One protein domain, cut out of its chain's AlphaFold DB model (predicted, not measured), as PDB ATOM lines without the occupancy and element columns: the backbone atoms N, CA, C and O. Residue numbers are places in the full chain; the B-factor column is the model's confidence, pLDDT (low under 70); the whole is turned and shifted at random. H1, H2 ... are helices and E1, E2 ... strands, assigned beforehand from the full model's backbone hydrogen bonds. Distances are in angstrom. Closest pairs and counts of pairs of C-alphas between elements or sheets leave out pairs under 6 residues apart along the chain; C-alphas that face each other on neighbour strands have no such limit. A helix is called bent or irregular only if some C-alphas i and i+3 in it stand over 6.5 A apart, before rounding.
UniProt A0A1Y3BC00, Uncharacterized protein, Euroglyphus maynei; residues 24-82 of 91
ATOM      1  N   VAL A  24     258.185 233.387 197.254       93.94
ATOM      2  CA  VAL A  24     257.868 233.335 195.824       93.94
ATOM      3  C   VAL A  24     256.829 232.253 195.596       93.94
ATOM      4  O   VAL A  24     257.024 231.107 196.001       93.94
ATOM      5  N   LEU A  25     255.732 232.616 194.940       93.25
ATOM      6  CA  LEU A  25     254.725 231.656 194.509       93.25
ATOM      7  C   LEU A  25     255.181 231.050 193.178       93.25
ATOM      8  O   LEU A  25     255.418 231.787 192.230       93.25
ATOM      9  N   SER A  26     255.328 229.731 193.086       91.00
ATOM     10  CA  SER A  26     255.790 229.059 191.861       91.00
ATOM     11  C   SER A  26     254.964 227.806 191.561       91.00
ATOM     12  O   SER A  26     254.228 227.325 192.421       91.00
ATOM     13  N   GLY A  27     255.047 227.299 190.327       88.44
ATOM     14  CA  GLY A  27     254.246 226.160 189.866       88.44
ATOM     15  C   GLY A  27     252.899 226.601 189.296       88.44
ATOM     16  O   GLY A  27     252.861 227.325 188.303       88.44
ATOM     17  N   ALA A  28     251.792 226.194 189.924       86.31
ATOM     18  CA  ALA A  28     250.419 226.437 189.459       86.31
ATOM     19  C   ALA A  28     249.920 227.883 189.694       86.31
ATOM     20  O   ALA A  28     248.765 228.095 190.061       86.31
ATOM     21  N   VAL A  29     250.789 228.884 189.493       90.06
ATOM     22  CA  VAL A  29     250.533 230.299 189.821       90.06
ATOM     23  C   VAL A  29     249.237 230.785 189.179       90.06
ATOM     24  O   VAL A  29     248.374 231.282 189.884       90.06
ATOM     25  N   MET A  30     249.065 230.585 187.871       87.81
ATOM     26  CA  MET A  30     247.880 231.063 187.145       87.81
ATOM     27  C   MET A  30     246.577 230.409 187.608       87.81
ATOM     28  O   MET A  30     245.529 231.034 187.537       87.81
ATOM     29  N   THR A  31     246.639 229.178 188.117       89.75
ATOM     30  CA  THR A  31     245.463 228.456 188.612       89.75
ATOM     31  C   THR A  31     245.024 228.965 189.981       89.75
ATOM     32  O   THR A  31     243.832 229.090 190.233       89.75
ATOM     33  N   VAL A  32     245.973 229.266 190.871       92.81
ATOM     34  CA  VAL A  32     245.666 229.690 192.250       92.81
ATOM     35  C   VAL A  32     245.531 231.205 192.398       92.81
ATOM     36  O   VAL A  32     244.977 231.678 193.387       92.81
ATOM     37  N   TRP A  33     246.042 231.976 191.437       91.88
ATOM     38  CA  TRP A  33     246.053 233.437 191.485       91.88
ATOM     39  C   TRP A  33     244.656 234.069 191.613       91.88
ATOM     40  O   TRP A  33     244.507 234.907 192.500       91.88
ATOM     41  N   PRO A  34     243.613 233.636 190.874       92.62
ATOM     42  CA  PRO A  34     242.270 234.211 191.016       92.62
ATOM     43  C   PRO A  34     241.703 234.084 192.438       92.62
ATOM     44  O   PRO A  34     241.070 234.997 192.964       92.62
ATOM     45  N   GLU A  35     241.977 232.966 193.111       93.31
ATOM     46  CA  GLU A  35     241.537 232.725 194.490       93.31
ATOM     47  C   GLU A  35     242.324 233.567 195.506       93.31
ATOM     48  O   GLU A  35     241.791 233.985 196.541       93.31
ATOM     49  N   ILE A  36     243.590 233.865 195.204       93.50
ATOM     50  CA  ILE A  36     244.401 234.812 195.975       93.50
ATOM     51  C   ILE A  36     243.865 236.235 195.794       93.50
ATOM     52  O   ILE A  36     243.672 236.913 196.798       93.50
ATOM     53  N   GLU A  37     243.569 236.667 194.565       93.50
ATOM     54  CA  GLU A  37     242.972 237.983 194.286       93.50
ATOM     55  C   GLU A  37     241.627 238.154 195.003       93.50
ATOM     56  O   GLU A  37     241.370 239.194 195.608       93.50
ATOM     57  N   LYS A  38     240.790 237.111 195.009       92.94
ATOM     58  CA  LYS A  38     239.503 237.106 195.718       92.94
ATOM     59  C   LYS A  38     239.660 237.172 197.239       92.94
ATOM     60  O   LYS A  38     238.877 237.840 197.908       92.94
ATOM     61  N   THR A  39     240.649 236.469 197.794       93.62
ATOM     62  CA  THR A  39     240.912 236.464 199.245       93.62
ATOM     63  C   THR A  39     241.579 237.766 199.702       93.62
ATOM     64  O   THR A  39     241.299 238.241 200.799       93.62
ATOM     65  N   ILE A  40     242.456 238.331 198.871       93.62
ATOM     66  CA  ILE A  40     243.338 239.457 199.189       93.62
ATOM     67  C   ILE A  40     243.225 240.498 198.065       93.62
ATOM     68  O   ILE A  40     244.163 240.691 197.293       93.62
ATOM     69  N   PRO A  41     242.096 241.212 197.936       91.69
ATOM     70  CA  PRO A  41     241.887 242.145 196.824       91.69
ATOM     71  C   PRO A  41     242.921 243.277 196.803       91.69
ATOM     72  O   PRO A  41     243.274 243.797 195.746       91.69
ATOM     73  N   GLN A  42     243.471 243.633 197.967       92.38
ATOM     74  CA  GLN A  42     244.473 244.689 198.088       92.38
ATOM     75  C   GLN A  42     245.844 244.258 197.543       92.38
ATOM     76  O   GLN A  42     246.720 245.110 197.396       92.38
ATOM     77  N   ILE A  43     246.047 242.973 197.213       89.75
ATOM     78  CA  ILE A  43     247.283 242.486 196.588       89.75
ATOM     79  C   ILE A  43     247.504 243.113 195.205       89.75
ATOM     80  O   ILE A  43     248.648 243.332 194.818       89.75
ATOM     81  N   LEU A  44     246.422 243.488 194.513       88.88
ATOM     82  CA  LEU A  44     246.449 244.147 193.203       88.88
ATOM     83  C   LEU A  44     246.980 245.582 193.257       88.88
ATOM     84  O   LEU A  44     247.503 246.087 192.266       88.88
ATOM     85  N   ASN A  45     246.898 246.230 194.423       90.94
ATOM     86  CA  ASN A  45     247.462 247.567 194.626       90.94
ATOM     87  C   ASN A  45     248.995 247.535 194.710       90.94
ATOM     88  O   ASN A  45     249.644 248.580 194.654       90.94
ATOM     89  N   HIS A  46     249.584 246.345 194.859       87.56
ATOM     90  CA  HIS A  46     251.027 246.154 194.876       87.56
ATOM     91  C   HIS A  46     251.510 245.741 193.495       87.56
ATOM     92  O   HIS A  46     250.922 244.894 192.825       87.56
ATOM     93  N   LYS A  47     252.636 246.316 193.068       87.38
ATOM     94  CA  LYS A  47     253.250 245.940 191.798       87.38
ATOM     95  C   LYS A  47     253.721 244.487 191.868       87.38
ATOM     96  O   LYS A  47     254.630 244.163 192.632       87.38
ATOM     97  N   LEU A  48     253.150 243.636 191.019       87.94
ATOM     98  CA  LEU A  48     253.593 242.256 190.870       87.94
ATOM     99  C   LEU A  48     255.025 242.231 190.313       87.94
ATOM    100  O   LEU A  48     255.271 242.626 189.172       87.94
ATOM    101  N   GLN A  49     255.982 241.764 191.112       92.31
ATOM    102  CA  GLN A  49     257.363 241.585 190.673       92.31
ATOM    103  C   GLN A  49     257.630 240.108 190.400       92.31
ATOM    104  O   GLN A  49     257.611 239.293 191.318       92.31
ATOM    105  N   VAL A  50     257.929 239.760 189.149       93.06
ATOM    106  CA  VAL A  50     258.336 238.399 188.779       93.06
ATOM    107  C   VAL A  50     259.833 238.239 189.007       93.06
ATOM    108  O   VAL A  50     260.637 239.029 188.510       93.06
ATOM    109  N   VAL A  51     260.213 237.199 189.744       93.88
ATOM    110  CA  VAL A  51     261.612 236.870 190.028       93.88
ATOM    111  C   VAL A  51     261.978 235.510 189.442       93.88
ATOM    112  O   VAL A  51     261.145 234.608 189.342       93.88
ATOM    113  N   ARG A  52     263.245 235.374 189.038       94.50
ATOM    114  CA  ARG A  52     263.847 234.110 188.604       94.50
ATOM    115  C   ARG A  52     264.862 233.683 189.652       94.50
ATOM    116  O   ARG A  52     265.821 234.408 189.906       94.50
ATOM    117  N   LEU A  53     264.643 232.524 190.249       93.00
ATOM    118  CA  LEU A  53     265.531 231.927 191.236       93.00
ATOM    119  C   LEU A  53     266.294 230.784 190.577       93.00
ATOM    120  O   LEU A  53     265.713 229.998 189.829       93.00
ATOM    121  N   LYS A  54     267.587 230.685 190.875       94.38
ATOM    122  CA  LYS A  54     268.415 229.528 190.544       94.38
ATOM    123  C   LYS A  54     268.997 229.001 191.851       94.38
ATOM    124  O   LYS A  54     269.669 229.760 192.545       94.38
ATOM    125  N   THR A  55     268.704 227.753 192.198       92.56
ATOM    126  CA  THR A  55     269.312 227.102 193.366       92.56
ATOM    127  C   THR A  55     270.730 226.641 193.040       92.56
ATOM    128  O   THR A  55     271.130 226.589 191.871       92.56
ATOM    129  N   GLU A  56     271.495 226.298 194.074       93.69
ATOM    130  CA  GLU A  56     272.841 225.728 193.933       93.69
ATOM    131  C   GLU A  56     272.812 224.412 193.135       93.69
ATOM    132  O   GLU A  56     273.665 224.193 192.277       93.69
ATOM    133  N   ASP A  57     271.732 223.634 193.273       95.38
ATOM    134  CA  ASP A  57     271.457 222.412 192.499       95.38
ATOM    135  C   ASP A  57     271.050 222.670 191.034       95.38
ATOM    136  O   ASP A  57     270.557 221.781 190.342       95.38
ATOM    137  N   ASN A  58     271.213 223.899 190.536       92.56
ATOM    138  CA  ASN A  58     270.816 224.342 189.197       92.56
ATOM    139  C   ASN A  58     269.310 224.259 188.882       92.56
ATOM    140  O   ASN A  58     268.927 224.462 187.724       92.56
ATOM    141  N   LEU A  59     268.444 224.054 189.879       93.88
ATOM    142  CA  LEU A  59     266.998 224.137 189.685       93.88
ATOM    143  C   LEU A  59     266.585 225.594 189.496       93.88
ATOM    144  O   LEU A  59     267.091 226.498 190.163       93.88
ATOM    145  N   LYS A  60     265.664 225.826 188.561       92.62
ATOM    146  CA  LYS A  60     265.187 227.163 188.209       92.62
ATOM    147  C   LYS A  60     263.720 227.293 188.575       92.62
ATOM    148  O   LYS A  60     262.904 226.494 188.130       92.62
ATOM    149  N   TYR A  61     263.394 228.342 189.315       93.62
ATOM    150  CA  TYR A  61     262.022 228.691 189.667       93.62
ATOM    151  C   TYR A  61     261.710 230.084 189.142       93.62
ATOM    152  O   TYR A  61     262.549 230.985 189.192       93.62
ATOM    153  N   ILE A  62     260.501 230.264 188.628       93.50
ATOM    154  CA  ILE A  62     259.995 231.561 188.187       93.50
ATOM    155  C   ILE A  62     258.658 231.774 188.876       93.50
ATOM    156  O   ILE A  62     257.832 230.862 188.913       93.50
ATOM    157  N   GLY A  63     258.455 232.963 189.431       94.25
ATOM    158  CA  GLY A  63     257.226 233.258 190.148       94.25
ATOM    159  C   GLY A  63     257.122 234.704 190.614       94.25
ATOM    160  O   GLY A  63     258.144 235.394 190.693       94.25
ATOM    161  N   PRO A  64     255.905 235.190 190.910       93.88
ATOM    162  CA  PRO A  64     255.724 236.476 191.555       93.88
ATOM    163  C   PRO A  64     256.222 236.448 193.002       93.88
ATOM    164  O   PRO A  64     256.023 235.483 193.746       93.88
ATOM    165  N   LEU A  65     256.857 237.545 193.396       94.50
ATOM    166  CA  LEU A  65     257.207 237.829 194.774       94.50
ATOM    167  C   LEU A  65     255.947 238.231 195.546       94.50
ATOM    168  O   LEU A  65     255.253 239.171 195.162       94.50
ATOM    169  N   ILE A  66     255.684 237.540 196.651       93.75
ATOM    170  CA  ILE A  66     254.580 237.855 197.552       93.75
ATOM    171  C   ILE A  66     255.079 238.846 198.612       93.75
ATOM    172  O   ILE A  66     256.073 238.556 199.290       93.75
ATOM    173  N   PRO A  67     254.415 240.006 198.785       92.38
ATOM    174  CA  PRO A  67     254.734 240.929 199.866       92.38
ATOM    175  C   PRO A  67     254.645 240.233 201.231       92.38
ATOM    176  O   PRO A  67     253.700 239.476 201.462       92.38
ATOM    177  N   PRO A  68     255.573 240.509 202.167       91.12
ATOM    178  CA  PRO A  68     255.669 239.781 203.434       91.12
ATOM    179  C   PRO A  68     254.378 239.839 204.265       91.12
ATOM    180  O   PRO A  68     254.050 238.869 204.937       91.12
ATOM    181  N   MET A  69     253.616 240.931 204.165       92.44
ATOM    182  CA  MET A  69     252.346 241.116 204.879       92.44
ATOM    183  C   MET A  69     251.222 240.167 204.444       92.44
ATOM    184  O   MET A  69     250.332 239.894 205.237       92.44
ATOM    185  N   TYR A  70     251.269 239.634 203.219       94.00
ATOM    186  CA  TYR A  70     250.220 238.757 202.680       94.00
ATOM    187  C   TYR A  70     250.612 237.279 202.675       94.00
ATOM    188  O   TYR A  70     249.814 236.429 202.284       94.00
ATOM    189  N   VAL A  71     251.832 236.935 203.103       94.00
ATOM    190  CA  VAL A  71     252.351 235.557 203.033       94.00
ATOM    191  C   VAL A  71     251.459 234.575 203.791       94.00
ATOM    192  O   VAL A  71     251.178 233.487 203.287       94.00
ATOM    193  N   ASP A  72     250.983 234.949 204.978       95.12
ATOM    194  CA  ASP A  72     250.146 234.067 205.792       95.12
ATOM    195  C   ASP A  72     248.736 233.904 205.227       95.12
ATOM    196  O   ASP A  72     248.175 232.807 205.273       95.12
ATOM    197  N   GLU A  73     248.168 234.957 204.643       94.56
ATOM    198  CA  GLU A  73     246.869 234.887 203.973       94.56
ATOM    199  C   GLU A  73     246.938 234.047 202.697       94.56
ATOM    200  O   GLU A  73     246.082 233.184 202.491       94.56
ATOM    201  N   VAL A  74     247.997 234.210 201.896       94.00
ATOM    202  CA  VAL A  74     248.260 233.367 200.723       94.00
ATOM    203  C   VAL A  74     248.421 231.911 201.153       94.00
ATOM    204  O   VAL A  74     247.776 231.036 200.580       94.00
ATOM    205  N   ARG A  75     249.198 231.625 202.206       94.50
ATOM    206  CA  ARG A  75     249.361 230.257 202.728       94.50
ATOM    207  C   ARG A  75     248.028 229.652 203.172       94.50
ATOM    208  O   ARG A  75     247.741 228.505 202.836       94.50
ATOM    209  N   LYS A  76     247.198 230.411 203.896       94.50
ATOM    210  CA  LYS A  76     245.847 229.973 204.288       94.50
ATOM    211  C   LYS A  76     244.972 229.705 203.064       94.50
ATOM    212  O   LYS A  76     244.305 228.677 203.030       94.50
ATOM    213  N   CYS A  77     244.995 230.589 202.067       93.44
ATOM    214  CA  CYS A  77     244.248 230.423 200.822       93.44
ATOM    215  C   CYS A  77     244.652 229.134 200.095       93.44
ATOM    216  O   CYS A  77     243.804 228.283 199.839       93.44
ATOM    217  N   LEU A  78     245.951 228.926 199.879       92.88
ATOM    218  CA  LEU A  78     246.474 227.731 199.215       92.88
ATOM    219  C   LEU A  78     246.147 226.444 199.978       92.88
ATOM    220  O   LEU A  78     245.767 225.454 199.360       92.88
ATOM    221  N   ASN A  79     246.223 226.460 201.311       93.62
ATOM    222  CA  ASN A  79     245.829 225.312 202.128       93.62
ATOM    223  C   ASN A  79     244.336 224.986 201.984       93.62
ATOM    224  O   ASN A  79     243.976 223.813 201.939       93.62
ATOM    225  N   ARG A  80     243.461 225.996 201.880       91.25
ATOM    226  CA  ARG A  80     242.032 225.758 201.608       91.25
ATOM    227  C   ARG A  80     241.821 225.123 200.237       91.25
ATOM    228  O   ARG A  80     241.036 224.192 200.142       91.25
ATOM    229  N   LEU A  81     242.538 225.585 199.211       89.62
ATOM    230  CA  LEU A  81     242.443 225.019 197.861       89.62
ATOM    231  C   LEU A  81     242.967 223.580 197.807       89.62
ATOM    232  O   LEU A  81     242.336 222.722 197.198       89.62
ATOM    233  N   ALA A  82     244.079 223.297 198.490       87.56
ATOM    234  CA  ALA A  82     244.652 221.955 198.563       87.56
ATOM    235  C   ALA A  82     243.728 220.964 199.289       87.56
ATOM    236  O   ALA A  82     243.582 219.824 198.859       87.56
TER     237      ALA A  82
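This is residues 24 to 82 of the 91 residues of an uncharacterized protein of Euroglyphus maynei (UniProt A0A1Y3BC00). A long two-stranded hairpin, E1 and E2, makes one end of the domain, and a small head of three helices makes the other: H1 and H3 pack together nearly at a right angle, and the short H2 is near H1. E2 leads back from the hairpin's tip toward the head and passes into H3, the longest helix. The printed part has 59 residues with three named helices and two named strands, in the order H1, H2, E1, E2, H3. The class is mixed, helices and strands, and the one sheet has the order E1, E2, antiparallel. The whole is only just compact, close to loose, with a radius of gyration of the C-alphas of 12.0 A and spans of 34 by 26 by 18 A.

E1, residues 50 to 54, and E2, residues 60 to 66, are antiparallel neighbours and form a hairpin, with 142 degrees between their N-to-C directions. C-alphas 50 and 64 face each other at 4.3 A, and C-alphas 54 and 60 at 4.6 A. N 53 and O 61 are within hydrogen-bond range at 2.8 A, as are N 51 and O 63 at 2.9 A. H1, residues 29 to 39, comes closest to E2 with the C-alphas of Val 29 and Gly 63, 7.3 A apart. H1 touches H3, residues 68 to 82; their closest C-alphas are those of Ile 36 and Val 74, 6.3 A apart. The lines of H1 and H3 are only just about perpendicular, at 72 degrees. H2, residues 41 to 45, is close to H1 but not clearly touching, with the closest C-alphas, those of Glu 37 and Ile 43, 6.6 A apart. H2 is also close to H3 but not clearly touching, with the closest C-alphas, those of Ile 43 and Tyr 70, 7.7 A apart. H1 and E1, H2 and E2, and E1 and H3 are apart. Of the O i to N i+4 pairs, 5 of 7 in H1, 0 of 1 in H2 and 9 of 11 in H3 are within hydrogen-bond range; in H2, 2 of 2 O i to N i+3 pairs are.

E1 is 13.5 A from first to last C-alpha, beginning at C-alpha 50 (258.336, 238.399, 188.779), and E2 is 17.7 A. H1 is 14.8 A, beginning at C-alpha 29 (250.533, 230.299, 189.821); it is irregular, with C-alphas 31 and 34 7.0 A apart. H2 is 8.1 A; it is neither bent nor irregular, but only just, with C-alphas 41 and 44 6.2 A apart. H3 is 21.5 A, ending at C-alpha 82 (244.652, 221.955, 198.563); it is irregular, with C-alphas 69 and 72 7.4 A apart.

The two C-alphas farthest apart are those of Pro 41 and Asp 57, at 35.8 A. The printed part has no cut, and the links H1 to H2, H2 to E1, E1 to E2 and E2 to H3 are tight. The mean pLDDT of the printed part is 92.3, and no printed residue is under 70.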